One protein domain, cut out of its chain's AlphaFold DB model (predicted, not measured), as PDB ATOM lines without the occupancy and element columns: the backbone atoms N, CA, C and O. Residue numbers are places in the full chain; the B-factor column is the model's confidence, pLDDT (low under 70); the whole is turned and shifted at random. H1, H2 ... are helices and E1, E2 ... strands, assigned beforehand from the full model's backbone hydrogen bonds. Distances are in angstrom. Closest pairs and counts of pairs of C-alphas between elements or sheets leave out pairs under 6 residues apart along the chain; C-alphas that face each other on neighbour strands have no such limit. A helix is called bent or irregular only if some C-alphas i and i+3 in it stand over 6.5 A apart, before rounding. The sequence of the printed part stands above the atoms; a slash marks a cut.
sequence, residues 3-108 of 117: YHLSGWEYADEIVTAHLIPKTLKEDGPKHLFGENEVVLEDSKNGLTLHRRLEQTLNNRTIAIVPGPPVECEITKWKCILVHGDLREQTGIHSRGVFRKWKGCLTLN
ATOM      1  N   TYR A   3     171.226 261.726 202.208       77.81
ATOM      2  CA  TYR A   3     172.002 262.851 202.717       77.81
ATOM      3  C   TYR A   3     171.067 263.883 203.340       77.81
ATOM      4  O   TYR A   3     169.997 264.174 202.803       77.81
ATOM      5  N   HIS A   4     171.492 264.433 204.463       78.62
ATOM      6  CA  HIS A   4     170.849 265.545 205.134       78.62
ATOM      7  C   HIS A   4     171.921 266.505 205.649       78.62
ATOM      8  O   HIS A   4     173.121 266.271 205.512       78.62
ATOM      9  N   LEU A   5     171.483 267.589 206.275       74.19
ATOM     10  CA  LEU A   5     172.340 268.710 206.635       74.19
ATOM     11  C   LEU A   5     173.588 268.396 207.481       74.19
ATOM     12  O   LEU A   5     174.562 269.139 207.419       74.19
ATOM     13  N   SER A   6     173.584 267.320 208.274       69.69
ATOM     14  CA  SER A   6     174.751 266.911 209.072       69.69
ATOM     15  C   SER A   6     175.436 265.641 208.555       69.69
ATOM     16  O   SER A   6     176.247 265.056 209.275       69.69
ATOM     17  N   GLY A   7     175.119 265.208 207.331       75.00
ATOM     18  CA  GLY A   7     175.769 264.093 206.650       75.00
ATOM     19  C   GLY A   7     174.812 263.010 206.149       75.00
ATOM     20  O   GLY A   7     173.633 263.234 205.898       75.00
ATOM     21  N   TRP A   8     175.357 261.810 205.957       80.75
ATOM     22  CA  TRP A   8     174.612 260.643 205.485       80.75
ATOM     23  C   TRP A   8     173.976 259.879 206.644       80.75
ATOM     24  O   TRP A   8     174.688 259.484 207.567       80.75
ATOM     25  N   GLU A   9     172.695 259.545 206.538       83.69
ATOM     26  CA  GLU A   9     171.981 258.758 207.549       83.69
ATOM     27  C   GLU A   9     171.033 257.729 206.913       83.69
ATOM     28  O   GLU A   9     170.817 257.722 205.691       83.69
ATOM     29  N   TYR A  10     170.503 256.811 207.722       86.19
ATOM     30  CA  TYR A  10     169.409 255.937 207.309       86.19
ATOM     31  C   TYR A  10     168.198 256.755 206.834       86.19
ATOM     32  O   TYR A  10     167.932 257.864 207.293       86.19
ATOM     33  N   ALA A  11     167.511 256.246 205.809       86.56
ATOM     34  CA  ALA A  11     166.492 257.021 205.099       86.56
ATOM     35  C   ALA A  11     165.245 257.296 205.954       86.56
ATOM     36  O   ALA A  11     164.569 258.294 205.729       86.56
ATOM     37  N   ASP A  12     164.966 256.414 206.908       89.06
ATOM     38  CA  ASP A  12     163.907 256.500 207.908       89.06
ATOM     39  C   ASP A  12     164.213 257.506 209.019       89.06
ATOM     40  O   ASP A  12     163.278 257.980 209.652       89.06
ATOM     41  N   GLU A  13     165.472 257.888 209.222       86.94
ATOM     42  CA  GLU A  13     165.880 258.924 210.178       86.94
ATOM     43  C   GLU A  13     165.926 260.331 209.566       86.94
ATOM     44  O   GLU A  13     166.172 261.308 210.275       86.94
ATOM     45  N   ILE A  14     165.666 260.466 208.262       88.19
ATOM     46  CA  ILE A  14     165.700 261.750 207.555       88.19
ATOM     47  C   ILE A  14     164.285 262.231 207.254       88.19
ATOM     48  O   ILE A  14     163.483 261.527 206.643       88.19
ATOM     49  N   VAL A  15     164.007 263.473 207.641       90.88
ATOM     50  CA  VAL A  15     162.726 264.156 207.434       90.88
ATOM     51  C   VAL A  15     162.949 265.517 206.782       90.88
ATOM     52  O   VAL A  15     164.019 266.111 206.919       90.88
ATOM     53  N   THR A  16     161.938 266.027 206.082       90.00
ATOM     54  CA  THR A  16     161.943 267.399 205.559       90.00
ATOM     55  C   THR A  16     161.270 268.312 206.577       90.00
ATOM     56  O   THR A  16     160.050 268.279 206.735       90.00
ATOM     57  N   ALA A  17     162.072 269.107 207.279       88.75
ATOM     58  CA  ALA A  17     161.595 270.123 208.206       88.75
ATOM     59  C   ALA A  17     161.170 271.381 207.441       88.75
ATOM     60  O   ALA A  17     161.815 271.745 206.457       88.75
ATOM     61  N   HIS A  18     160.120 272.056 207.911       87.06
ATOM     62  CA  HIS A  18     159.719 273.352 207.362       87.06
ATOM     63  C   HIS A  18     160.462 274.462 208.110       87.06
ATOM     64  O   HIS A  18     160.427 274.497 209.339       87.06
ATOM     65  N   LEU A  19     161.133 275.356 207.383       81.69
ATOM     66  CA  LEU A  19     161.828 276.503 207.976       81.69
ATOM     67  C   LEU A  19     160.830 277.519 208.539       81.69
ATOM     68  O   LEU A  19     161.006 278.033 209.640       81.69
ATOM     69  N   ILE A  20     159.753 277.757 207.795       81.44
ATOM     70  CA  ILE A  20     158.580 278.510 208.217       81.44
ATOM     71  C   ILE A  20     157.535 277.489 208.676       81.44
ATOM     72  O   ILE A  20     157.059 276.699 207.852       81.44
ATOM     73  N   PRO A  21     157.169 277.467 209.972       77.31
ATOM     74  CA  PRO A  21     156.225 276.493 210.501       77.31
ATOM     75  C   PRO A  21     154.871 276.566 209.795       77.31
ATOM     76  O   PRO A  21     154.301 277.646 209.656       77.31
ATOM     77  N   LYS A  22     154.290 275.407 209.464       74.94
ATOM     78  CA  LYS A  22     152.924 275.320 208.908       74.94
ATOM     79  C   LYS A  22     151.845 275.884 209.836       74.94
ATOM     80  O   LYS A  22     150.752 276.202 209.394       74.94
ATOM     81  N   THR A  23     152.139 275.976 211.131       75.69
ATOM     82  CA  THR A  23     151.230 276.528 212.143       75.69
ATOM     83  C   THR A  23     151.192 278.055 212.143       75.69
ATOM     84  O   THR A  23     150.412 278.640 212.894       75.69
ATOM     85  N   LEU A  24     152.070 278.719 211.384       73.50
ATOM     86  CA  LEU A  24     152.047 280.169 211.253       73.50
ATOM     87  C   LEU A  24     150.815 280.555 210.419       73.50
ATOM     88  O   LEU A  24     150.669 280.098 209.289       73.50
ATOM     89  N   LYS A  25     149.910 281.357 210.996       71.19
ATOM     90  CA  LYS A  25     148.692 281.833 210.312       71.19
ATOM     91  C   LYS A  25     149.055 282.577 209.022       71.19
ATOM     92  O   LYS A  25     150.116 283.188 208.980       71.19
ATOM     93  N   GLU A  26     148.159 282.582 208.035       65.19
ATOM     94  CA  GLU A  26     148.377 283.130 206.680       65.19
ATOM     95  C   GLU A  26     148.925 284.571 206.640       65.19
ATOM     96  O   GLU A  26     149.675 284.921 205.729       65.19
ATOM     97  N   ASP A  27     148.643 285.389 207.656       71.00
ATOM     98  CA  ASP A  27     149.153 286.766 207.744       71.00
ATOM     99  C   ASP A  27     150.563 286.867 208.354       71.00
ATOM    100  O   ASP A  27     151.295 287.827 208.122       71.00
ATOM    101  N   GLY A  28     150.987 285.862 209.124       72.56
ATOM    102  CA  GLY A  28     152.293 285.831 209.785       72.56
ATOM    103  C   GLY A  28     153.477 285.896 208.812       72.56
ATOM    104  O   GLY A  28     154.361 286.730 209.016       72.56
ATOM    105  N   PRO A  29     153.512 285.083 207.738       72.06
ATOM    106  CA  PRO A  29     154.547 285.185 206.718       72.06
ATOM    107  C   PRO A  29     154.594 286.564 206.052       72.06
ATOM    108  O   PRO A  29     155.684 287.086 205.841       72.06
ATOM    109  N   LYS A  30     153.438 287.196 205.796       74.81
ATOM    110  CA  LYS A  30     153.382 288.543 205.204       74.81
ATOM    111  C   LYS A  30     154.046 289.584 206.109       74.81
ATOM    112  O   LYS A  30     154.779 290.451 205.647       74.81
ATOM    113  N   HIS A  31     153.864 289.470 207.422       73.38
ATOM    114  CA  HIS A  31     154.536 290.355 208.376       73.38
ATOM    115  C   HIS A  31     156.049 290.117 208.488       73.38
ATOM    116  O   HIS A  31     156.778 291.045 208.830       73.38
ATOM    117  N   LEU A  32     156.533 288.901 208.215       73.19
ATOM    118  CA  LEU A  32     157.960 288.565 208.293       73.19
ATOM    119  C   LEU A  32     158.727 288.870 207.000       73.19
ATOM    120  O   LEU A  32     159.888 289.265 207.064       73.19
ATOM    121  N   PHE A  33     158.092 288.668 205.845       74.25
ATOM    122  CA  PHE A  33     158.743 288.721 204.532       74.25
ATOM    123  C   PHE A  33     158.210 289.843 203.619       74.25
ATOM    124  O   PHE A  33     158.739 290.031 202.523       74.25
ATOM    125  N   GLY A  34     157.213 290.614 204.069       72.31
ATOM    126  CA  GLY A  34     156.559 291.688 203.312       72.31
ATOM    127  C   GLY A  34     155.291 291.230 202.584       72.31
ATOM    128  O   GLY A  34     154.869 290.087 202.709       72.31
ATOM    129  N   GLU A  35     154.679 292.116 201.790       62.12
ATOM    130  CA  GLU A  35     153.397 291.873 201.089       62.12
ATOM    131  C   GLU A  35     153.417 290.718 200.067       62.12
ATOM    132  O   GLU A  35     152.379 290.369 199.504       62.12
ATOM    133  N   ASN A  36     154.572 290.089 199.842       63.00
ATOM    134  CA  ASN A  36     154.686 288.929 198.972       63.00
ATOM    135  C   ASN A  36     154.052 287.693 199.624       63.00
ATOM    136  O   ASN A  36     154.338 287.341 200.769       63.00
ATOM    137  N   GLU A  37     153.210 287.002 198.860       64.75
ATOM    138  CA  GLU A  37     152.577 285.756 199.271       64.75
ATOM    139  C   GLU A  37     153.643 284.665 199.455       64.75
ATOM    140  O   GLU A  37     154.274 284.201 198.503       64.75
ATOM    141  N   VAL A  38     153.897 284.278 200.705       67.88
ATOM    142  CA  VAL A  38     154.815 283.179 201.010       67.88
ATOM    143  C   VAL A  38     154.042 281.874 200.936       67.88
ATOM    144  O   VAL A  38     153.243 281.555 201.818       67.88
ATOM    145  N   VAL A  39     154.309 281.092 199.895       73.75
ATOM    146  CA  VAL A  39     153.732 279.756 199.742       73.75
ATOM    147  C   VAL A  39     154.427 278.813 200.724       73.75
ATOM    148  O   VAL A  39     155.552 278.373 200.497       73.75
ATOM    149  N   LEU A  40     153.760 278.496 201.838       76.25
ATOM    150  CA  LEU A  40     154.309 277.617 202.884       76.25
ATOM    151  C   LEU A  40     154.631 276.202 202.379       76.25
ATOM    152  O   LEU A  40     155.472 275.521 202.971       76.25
ATOM    153  N   GLU A  41     153.974 275.774 201.301       79.38
ATOM    154  CA  GLU A  41     154.205 274.490 200.633       79.38
ATOM    155  C   GLU A  41     155.314 274.534 199.571       79.38
ATOM    156  O   GLU A  41     155.632 273.500 198.984       79.38
ATOM    157  N   ASP A  42     155.933 275.697 199.321       80.56
ATOM    158  CA  ASP A  42     157.074 275.771 198.411       80.56
ATOM    159  C   ASP A  42     158.200 274.877 198.946       80.56
ATOM    160  O   ASP A  42     158.611 274.967 200.103       80.56
ATOM    161  N   SER A  43     158.741 274.030 198.075       80.75
ATOM    162  CA  SER A  43     159.932 273.222 198.339       80.75
ATOM    163  C   SER A  43     161.114 274.016 198.922       80.75
ATOM    164  O   SER A  43     161.905 273.454 199.678       80.75
ATOM    165  N   LYS A  44     161.215 275.322 198.634       80.88
ATOM    166  CA  LYS A  44     162.216 276.243 199.198       80.88
ATOM    167  C   LYS A  44     162.058 276.465 200.705       80.88
ATOM    168  O   LYS A  44     163.012 276.872 201.359       80.88
ATOM    169  N   ASN A  45     160.878 276.185 201.256       81.94
ATOM    170  CA  ASN A  45     160.608 276.189 202.691       81.94
ATOM    171  C   ASN A  45     161.038 274.872 203.376       81.94
ATOM    172  O   ASN A  45     160.916 274.738 204.593       81.94
ATOM    173  N   GLY A  46     161.519 273.881 202.620       86.81
ATOM    174  CA  GLY A  46     161.931 272.578 203.133       86.81
ATOM    175  C   GLY A  46     163.440 272.454 203.336       86.81
ATOM    176  O   GLY A  46     164.235 272.828 202.477       86.81
ATOM    177  N   LEU A  47     163.845 271.836 204.446       86.56
ATOM    178  CA  LEU A  47     165.231 271.453 204.710       86.56
ATOM    179  C   LEU A  47     165.304 270.019 205.234       86.56
ATOM    180  O   LEU A  47     164.626 269.661 206.197       86.56
ATOM    181  N   THR A  48     166.138 269.178 204.619       88.06
ATOM    182  CA  THR A  48     166.302 267.789 205.065       88.06
ATOM    183  C   THR A  48     167.181 267.714 206.311       88.06
ATOM    184  O   THR A  48     168.347 268.118 206.320       88.06
ATOM    185  N   LEU A  49     166.619 267.163 207.384       86.81
ATOM    186  CA  LEU A  49     167.233 267.053 208.702       86.81
ATOM    187  C   LEU A  49     167.110 265.630 209.248       86.81
ATOM    188  O   LEU A  49     166.269 264.844 208.819       86.81
ATOM    189  N   HIS A  50     167.932 265.327 210.251       86.69
ATOM    190  CA  HIS A  50     167.692 264.176 211.116       86.69
ATOM    191  C   HIS A  50     166.372 264.388 211.872       86.69
ATOM    192  O   HIS A  50     166.132 265.497 212.352       86.69
ATOM    193  N   ARG A  51     165.553 263.349 212.065       88.38
ATOM    194  CA  ARG A  51     164.246 263.432 212.748       88.38
ATOM    195  C   ARG A  51     164.331 264.149 214.096       88.38
ATOM    196  O   ARG A  51     163.585 265.078 214.364       88.38
ATOM    197  N   ARG A  52     165.310 263.781 214.925       85.62
ATOM    198  CA  ARG A  52     165.585 264.469 216.199       85.62
ATOM    199  C   ARG A  52     165.889 265.969 216.054       85.62
ATOM    200  O   ARG A  52     165.464 266.741 216.904       85.62
ATOM    201  N   LEU A  53     166.604 266.389 215.005       85.50
ATOM    202  CA  LEU A  53     166.868 267.814 214.762       85.50
ATOM    203  C   LEU A  53     165.591 268.562 214.379       85.50
ATOM    204  O   LEU A  53     165.359 269.658 214.877       85.50
ATOM    205  N   GLU A  54     164.751 267.959 213.543       89.00
ATOM    206  CA  GLU A  54     163.441 268.513 213.195       89.00
ATOM    207  C   GLU A  54     162.555 268.687 214.437       89.00
ATOM    208  O   GLU A  54     162.019 269.771 214.658       89.00
ATOM    209  N   GLN A  55     162.523 267.695 215.329       88.50
ATOM    210  CA  GLN A  55     161.806 267.801 216.603       88.50
ATOM    211  C   GLN A  55     162.346 268.945 217.469       88.50
ATOM    212  O   GLN A  55     161.571 269.728 218.014       88.50
ATOM    213  N   THR A  56     163.672 269.088 217.582       86.94
ATOM    214  CA  THR A  56     164.263 270.201 218.343       86.94
ATOM    215  C   THR A  56     164.012 271.568 217.706       86.94
ATOM    216  O   THR A  56     163.921 272.559 218.431       86.94
ATOM    217  N   LEU A  57     163.890 271.636 216.376       87.25
ATOM    218  CA  LEU A  57     163.540 272.857 215.651       87.25
ATOM    219  C   LEU A  57     162.080 273.242 215.928       87.25
ATOM    220  O   LEU A  57     161.813 274.369 216.337       87.25
ATOM    221  N   ASN A  58     161.150 272.291 215.809       86.81
ATOM    222  CA  ASN A  58     159.729 272.512 216.098       86.81
ATOM    223  C   ASN A  58     159.477 272.888 217.565       86.81
ATOM    224  O   ASN A  58     158.643 273.745 217.853       86.81
ATOM    225  N   ASN A  59     160.244 272.302 218.488       87.25
ATOM    226  CA  ASN A  59     160.199 272.624 219.917       87.25
ATOM    227  C   ASN A  59     160.929 273.928 220.271       87.25
ATOM    228  O   ASN A  59     161.060 274.251 221.450       87.25
ATOM    229  N   ARG A  60     161.416 274.683 219.273       86.19
ATOM    230  CA  ARG A  60     162.116 275.969 219.442       86.19
ATOM    231  C   ARG A  60     163.387 275.874 220.293       86.19
ATOM    232  O   ARG A  60     163.866 276.880 220.802       86.19
ATOM    233  N   THR A  61     163.957 274.680 220.449       86.94
ATOM    234  CA  THR A  61     165.225 274.471 221.160       86.94
ATOM    235  C   THR A  61     166.403 274.947 220.316       86.94
ATOM    236  O   THR A  61     167.353 275.523 220.844       86.94
ATOM    237  N   ILE A  62     166.323 274.739 219.002       86.19
ATOM    238  CA  ILE A  62     167.295 275.229 218.022       86.19
ATOM    239  C   ILE A  62     166.623 276.170 217.019       86.19
ATOM    240  O   ILE A  62     165.415 276.102 216.809       86.19
ATOM    241  N   ALA A  63     167.420 277.016 216.376       86.19
ATOM    242  CA  ALA A  63     167.013 277.841 215.247       86.19
ATOM    243  C   ALA A  63     168.055 277.753 214.131       86.19
ATOM    244  O   ALA A  63     169.250 277.598 214.391       86.19
ATOM    245  N   ILE A  64     167.605 277.863 212.883       85.56
ATOM    246  CA  ILE A  64     168.468 277.912 211.703       85.56
ATOM    247  C   ILE A  64     168.413 279.335 211.165       85.56
ATOM    248  O   ILE A  64     167.360 279.794 210.733       85.56
ATOM    249  N   VAL A  65     169.536 280.045 211.234       83.81
ATOM    250  CA  VAL A  65     169.618 281.471 210.900       83.81
ATOM    251  C   VAL A  65     170.687 281.719 209.838       83.81
ATOM    252  O   VAL A  65     171.715 281.030 209.840       83.81
ATOM    253  N   PRO A  66     170.496 282.695 208.937       82.25
ATOM    254  CA  PRO A  66     171.579 283.148 208.083       82.25
ATOM    255  C   PRO A  66     172.676 283.779 208.951       82.25
ATOM    256  O   PRO A  66     172.415 284.490 209.923       82.25
ATOM    257  N   GLY A  67     173.929 283.483 208.623       79.38
ATOM    258  CA  GLY A  67     175.081 284.189 209.161       79.38
ATOM    259  C   GLY A  67     175.136 285.630 208.643       79.38
ATOM    260  O   GLY A  67     174.427 285.972 207.694       79.38
ATOM    261  N   PRO A  68     175.980 286.482 209.252       77.56
ATOM    262  CA  PRO A  68     176.164 287.842 208.768       77.56
ATOM    263  C   PRO A  68     176.616 287.822 207.300       77.56
ATOM    264  O   PRO A  68     177.411 286.948 206.932       77.56
ATOM    265  N   PRO A  69     176.114 288.749 206.468       72.06
ATOM    266  CA  PRO A  69     176.544 288.849 205.085       72.06
ATOM    267  C   PRO A  69     178.042 289.155 205.054       72.06
ATOM    268  O   PRO A  69     178.519 290.065 205.732       72.06
ATOM    269  N   VAL A  70     178.779 288.370 204.277       77.12
ATOM    270  CA  VAL A  70     180.171 288.643 203.925       77.12
ATOM    271  C   VAL A  70     180.166 288.909 202.427       77.12
ATOM    272  O   VAL A  70     179.598 288.120 201.668       77.12
ATOM    273  N   GLU A  71     180.708 290.055 202.009       75.88
ATOM    274  CA  GLU A  71     180.721 290.447 200.597       75.88
ATOM    275  C   GLU A  71     181.335 289.344 199.729       75.88
ATOM    276  O   GLU A  71     182.345 288.739 200.089       75.88
ATOM    277  N   CYS A  72     180.700 289.081 198.584       68.19
ATOM    278  CA  CYS A  72     181.110 288.064 197.611       68.19
ATOM    279  C   CYS A  72     181.119 286.607 198.119       68.19
ATOM    280  O   CYS A  72     181.563 285.723 197.385       68.19
ATOM    281  N   GLU A  73     180.590 286.317 199.315       72.38
ATOM    282  CA  GLU A  73     180.419 284.949 199.805       72.38
ATOM    283  C   GLU A  73     178.963 284.481 199.743       72.38
ATOM    284  O   GLU A  73     178.005 285.229 199.943       72.38
ATOM    285  N   ILE A  74     178.800 283.179 199.521       73.56
ATOM    286  CA  ILE A  74     177.530 282.493 199.722       73.56
ATOM    287  C   ILE A  74     177.093 282.658 201.184       73.56
ATOM    288  O   ILE A  74     177.884 282.419 202.100       73.56
ATOM    289  N   THR A  75     175.816 282.987 201.413       74.06
ATOM    290  CA  THR A  75     175.238 283.054 202.761       74.06
ATOM    291  C   THR A  75     175.437 281.729 203.494       74.06
ATOM    292  O   THR A  75     174.802 280.719 203.185       74.06
ATOM    293  N   LYS A  76     176.319 281.734 204.494       77.75
ATOM    294  CA  LYS A  76     176.509 280.604 205.407       77.75
ATOM    295  C   LYS A  76     175.354 280.582 206.389       77.75
ATOM    296  O   LYS A  76     175.009 281.618 206.948       77.75
ATOM    297  N   TRP A  77     174.788 279.413 206.641       81.06
ATOM    298  CA  TRP A  77     173.716 279.262 207.620       81.06
ATOM    299  C   TRP A  77     174.275 278.692 208.915       81.06
ATOM    300  O   TRP A  77     175.317 278.039 208.937       81.06
ATOM    301  N   LYS A  78     173.609 278.975 210.026       82.25
ATOM    302  CA  LYS A  78     174.024 278.552 211.358       82.25
ATOM    303  C   LYS A  78     172.853 277.897 212.059       82.25
ATOM    304  O   LYS A  78     171.776 278.477 212.138       82.25
ATOM    305  N   CYS A  79     173.080 276.704 212.588       83.44
ATOM    306  CA  CYS A  79     172.183 276.095 213.554       83.44
ATOM    307  C   CYS A  79     172.621 276.556 214.945       83.44
ATOM    308  O   CYS A  79     173.743 276.263 215.371       83.44
ATOM    309  N   ILE A  80     171.763 277.306 215.625       84.31
ATOM    310  CA  ILE A  80     172.015 277.875 216.947       84.31
ATOM    311  C   ILE A  80     171.069 277.264 217.973       84.31
ATOM    312  O   ILE A  80     169.957 276.861 217.646       84.31
ATOM    313  N   LEU A  81     171.512 277.213 219.223       86.69
ATOM    314  CA  LEU A  81     170.665 276.847 220.350       86.69
ATOM    315  C   LEU A  81     169.960 278.114 220.849       86.69
ATOM    316  O   LEU A  81     170.628 279.113 221.110       86.69
ATOM    317  N   VAL A  82     168.637 278.074 220.964       85.25
ATOM    318  CA  VAL A  82     167.820 279.210 221.427       85.25
ATOM    319  C   VAL A  82     167.889 279.333 222.950       85.25
ATOM    320  O   VAL A  82     167.982 280.431 223.492       85.25
ATOM    321  N   HIS A  83     167.904 278.191 223.635       80.44
ATOM    322  CA  HIS A  83     167.893 278.083 225.092       80.44
ATOM    323  C   HIS A  83     169.233 277.528 225.583       80.44
ATOM    324  O   HIS A  83     169.500 276.331 225.478       80.44
ATOM    325  N   GLY A  84     170.118 278.412 226.058       70.88
ATOM    326  CA  GLY A  84     171.501 278.074 226.434       70.88
ATOM    327  C   GLY A  84     171.628 277.009 227.531       70.88
ATOM    328  O   GLY A  84     172.585 276.237 227.538       70.88
ATOM    329  N   ASP A  85     170.640 276.933 228.414       77.38
ATOM    330  CA  ASP A  85     170.478 275.945 229.484       77.38
ATOM    331  C   ASP A  85     170.220 274.521 228.963       77.38
ATOM    332  O   ASP A  85     170.613 273.543 229.601       77.38
ATOM    333  N   LEU A  86     169.669 274.375 227.754       76.12
ATOM    334  CA  LEU A  86     169.433 273.072 227.124       76.12
ATOM    335  C   LEU A  86     170.675 272.493 226.434       76.12
ATOM    336  O   LEU A  86     170.610 271.403 225.861       76.12
ATOM    337  N   ARG A  87     171.830 273.170 226.487       76.25
ATOM    338  CA  ARG A  87     173.052 272.762 225.766       76.25
ATOM    339  C   ARG A  87     173.516 271.359 226.131       76.25
ATOM    340  O   ARG A  87     173.917 270.594 225.258       76.25
ATOM    341  N   GLU A  88     173.455 271.028 227.414       74.62
ATOM    342  CA  GLU A  88     173.915 269.745 227.944       74.62
ATOM    343  C   GLU A  88     172.989 268.584 227.552       74.62
ATOM    344  O   GLU A  88     173.441 267.450 227.409       74.62
ATOM    345  N   GLN A  89     171.712 268.890 227.323       74.00
ATOM    346  CA  GLN A  89     170.651 267.938 226.991       74.00
ATOM    347  C   GLN A  89     170.424 267.826 225.472       74.00
ATOM    348  O   GLN A  89     169.782 266.891 224.988       74.00
ATOM    349  N   THR A  90     170.980 268.767 224.704       75.88
ATOM    350  CA  THR A  90     170.854 268.818 223.249       75.88
ATOM    351  C   THR A  90     171.972 268.020 222.583       75.88
ATOM    352  O   THR A  90     173.163 268.208 222.835       75.88
ATOM    353  N   GLY A  91     171.591 267.118 221.684       74.25
ATOM    354  CA  GLY A  91     172.514 266.296 220.912       74.25
ATOM    355  C   GLY A  91     171.778 265.367 219.955       74.25
ATOM    356  O   GLY A  91     170.550 265.274 219.978       74.25
ATOM    357  N   ILE A  92     172.538 264.677 219.113       72.50
ATOM    358  CA  ILE A  92     172.023 263.766 218.087       72.50
ATOM    359  C   ILE A  92     172.580 262.374 218.366       72.50
ATOM    360  O   ILE A  92     173.794 262.212 218.458       72.50
ATOM    361  N   HIS A  93     171.718 261.364 218.473       70.88
ATOM    362  CA  HIS A  93     172.160 259.980 218.310       70.88
ATOM    363  C   HIS A  93     172.189 259.684 216.817       70.88
ATOM    364  O   HIS A  93     171.146 259.717 216.181       70.88
ATOM    365  N   SER A  94     173.368 259.423 216.268       69.44
ATOM    366  CA  SER A  94     173.545 259.032 214.871       69.44
ATOM    367  C   SER A  94     174.366 257.755 214.850       69.44
ATOM    368  O   SER A  94     175.439 257.693 215.457       69.44
ATOM    369  N   ARG A  95     173.835 256.713 214.199       71.75
ATOM    370  CA  ARG A  95     174.475 255.390 214.076       71.75
ATOM    371  C   ARG A  95     174.976 254.814 215.411       71.75
ATOM    372  O   ARG A  95     176.106 254.347 215.512       71.75
ATOM    373  N   GLY A  96     174.156 254.910 216.458       71.31
ATOM    374  CA  GLY A  96     174.489 254.423 217.805       71.31
ATOM    375  C   GLY A  96     175.434 255.321 218.613       71.31
ATOM    376  O   GLY A  96     175.658 255.059 219.790       71.31
ATOM    377  N   VAL A  97     175.947 256.412 218.037       75.56
ATOM    378  CA  VAL A  97     176.836 257.357 218.724       75.56
ATOM    379  C   VAL A  97     176.065 258.610 219.115       75.56
ATOM    380  O   VAL A  97     175.497 259.291 218.258       75.56
ATOM    381  N   PHE A  98     176.083 258.961 220.402       77.12
ATOM    382  CA  PHE A  98     175.576 260.253 220.857       77.12
ATOM    383  C   PHE A  98     176.597 261.362 220.597       77.12
ATOM    384  O   PHE A  98     177.715 261.348 221.112       77.12
ATOM    385  N   ARG A  99     176.196 262.357 219.811       75.69
ATOM    386  CA  ARG A  99     176.954 263.577 219.550       75.69
ATOM    387  C   ARG A  99     176.297 264.732 220.284       75.69
ATOM    388  O   ARG A  99     175.268 265.253 219.855       75.69
ATOM    389  N   LYS A 100     176.916 265.132 221.391       77.06
ATOM    390  CA  LYS A 100     176.504 266.294 222.178       77.06
ATOM    391  C   LYS A 100     176.664 267.588 221.377       77.06
ATOM    392  O   LYS A 100     177.617 267.733 220.607       77.06
ATOM    393  N   TRP A 101     175.767 268.543 221.599       74.00
ATOM    394  CA  TRP A 101     175.862 269.877 221.022       74.00
ATOM    395  C   TRP A 101     177.110 270.617 221.523       74.00
ATOM    396  O   TRP A 101     177.212 270.997 222.692       74.00
ATOM    397  N   LYS A 102     178.082 270.846 220.634       69.44
ATOM    398  CA  LYS A 102     179.322 271.559 220.985       69.44
ATOM    399  C   LYS A 102     179.244 273.074 220.777       69.44
ATOM    400  O   LYS A 102     180.077 273.784 221.333       69.44
ATOM    401  N   GLY A 103     178.232 273.587 220.084       65.12
ATOM    402  CA  GLY A 103     178.073 275.009 219.774       65.12
ATOM    403  C   GLY A 103     177.369 275.207 218.434       65.12
ATOM    404  O   GLY A 103     176.789 274.264 217.907       65.12
ATOM    405  N   CYS A 104     177.435 276.422 217.890       62.78
ATOM    406  CA  CYS A 104     176.884 276.753 216.576       62.78
ATOM    407  C   CYS A 104     177.405 275.787 215.499       62.78
ATOM    408  O   CYS A 104     178.606 275.757 215.229       62.78
ATOM    409  N   LEU A 105     176.508 275.022 214.868       66.25
ATOM    410  CA  LEU A 105     176.863 274.197 213.715       66.25
ATOM    411  C   LEU A 105     176.759 275.069 212.464       66.25
ATOM    412  O   LEU A 105     175.671 275.551 212.143       66.25
ATOM    413  N   THR A 106     177.870 275.299 211.768       62.84
ATOM    414  CA  THR A 106     177.826 275.947 210.452       62.84
ATOM    415  C   THR A 106     177.234 274.968 209.444       62.84
ATOM    416  O   THR A 106     177.656 273.817 209.354       62.84
ATOM    417  N   LEU A 107     176.234 275.439 208.716       66.06
ATOM    418  CA  LEU A 107     175.458 274.708 207.736       66.06
ATOM    419  C   LEU A 107     175.832 275.232 206.347       66.06
ATOM    420  O   LEU A 107     175.548 276.385 206.012       66.06
ATOM    421  N   ASN A 108     176.454 274.383 205.534       62.19
ATOM    422  CA  ASN A 108     176.725 274.689 204.132       62.19
ATOM    423  C   ASN A 108     175.516 274.246 203.299       62.19
ATOM    424  O   ASN A 108     175.434 273.096 202.880       62.19
TER     425      ASN A 108
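Overview. This is residues 3 to 108 of the 117 residues of an uncharacterized protein of Arthroderma gypseum (strain ATCC MYA-4604 / CBS 118893) (UniProt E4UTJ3). Three small antiparallel sheets, the pair E2 and E3, the hairpin E6 and E7, and the sheet E4, E5, E8, are loosely gathered about the short helix H2, which packs on E2, E4 and E6. Helix H1 and the long link after it make one end of the longest axis, and the hairpin E6 and E7 lies toward the other end. The printed part has 106 residues with three named helices and eight named strands, in the order E1 E2 H1 E3 H2 E4 E5 H3 E6 E7 E8; the class is mixed, helices and strands. The whole is compact, with a radius of gyration of the C-alphas of 15.0 A and spans of 46 by 34 by 29 A.

Arrangement. Start at residues 3 to 4, which pair antiparallel with residues 7 to 8 of E1, residues 7 to 9; E1 pairs with no named strand. E1 and E2, residues 14 to 18, meet only through their link. Look next at E2 beside E3, residues 46 to 50: they are antiparallel at 140 degrees, with N 17 and O 47 within hydrogen-bond range at 2.8 A. H2, residues 51 to 58, follows E3 by a tight link; its closest C-alphas to E2 are those of Glu 54 and Ala 17, 5.6 A apart. E4, residues 62 to 66, and E5, residues 77 to 81, form a hairpin, antiparallel at 152 degrees, with N 63 and O 80 at 2.8 A. E8, residues 105 to 107, is the antiparallel neighbour of E5 at 152 degrees, with N 107 and O 77 at 2.8 A; E4 and E8 are the edge strands and E5 is the inner one. H2 is on this sheet, over E4, at a height over the sheet of 8.3 A from a local plane fitted to 6 C-alphas, only just enough, and it stands up from the sheet at 68 degrees. The closest C-alphas of H2 and E4 are those of Thr 56 and Ile 62, 5.9 A apart. H3, residues 84 to 88, is not on the sheet, but only just, with 4 pairs of C-alphas within 10 A. E6, residues 91 to 94, and E7, residues 97 to 100, form a hairpin, antiparallel at 161 degrees, with N 99 and O 92 at 2.8 A. The C-alphas of Arg 52 in H2 and Ile 92 in E6, their closest, are 6.7 A apart. H1, residues 27 to 33, touches no helix and is apart from E4 and E7, among others. In H1 and H2 every O i to N i+4 pair is within hydrogen-bond range; in H3 it is 0 of 1, and 1 of 2 for O i to N i+3.

Along the chain. Find C-alpha 7 at (175.769, 264.093, 206.650), where E1 begins its 6.6 A. E2 runs 13.1 A, H1 10.3 A, E3 12.9 A and H2 10.7 A. Find C-alpha 62 at (167.295, 275.229, 218.022), where E4 begins its 13.4 A; E5 returns over 13.3 A. H3 spans 8.8 A and is irregular, with C-alphas 85 and 88 standing 7.3 A apart. E6 spans 9.5 A, E7 9.6 A and E8 6.2 A, ending at C-alpha 107, (175.458, 274.708, 207.736).

Size, cuts and confidence. The two C-alphas farthest apart are those of Glu 35 and Gly 96, 46.1 A. The printed part has no cut, and the link from H1 to E3, residues 34 to 45, is long. Mean pLDDT of the printed part is 78.0; look for values under 70 at residues 6, 26, 35 to 38, 72, 94 and 102 to 108.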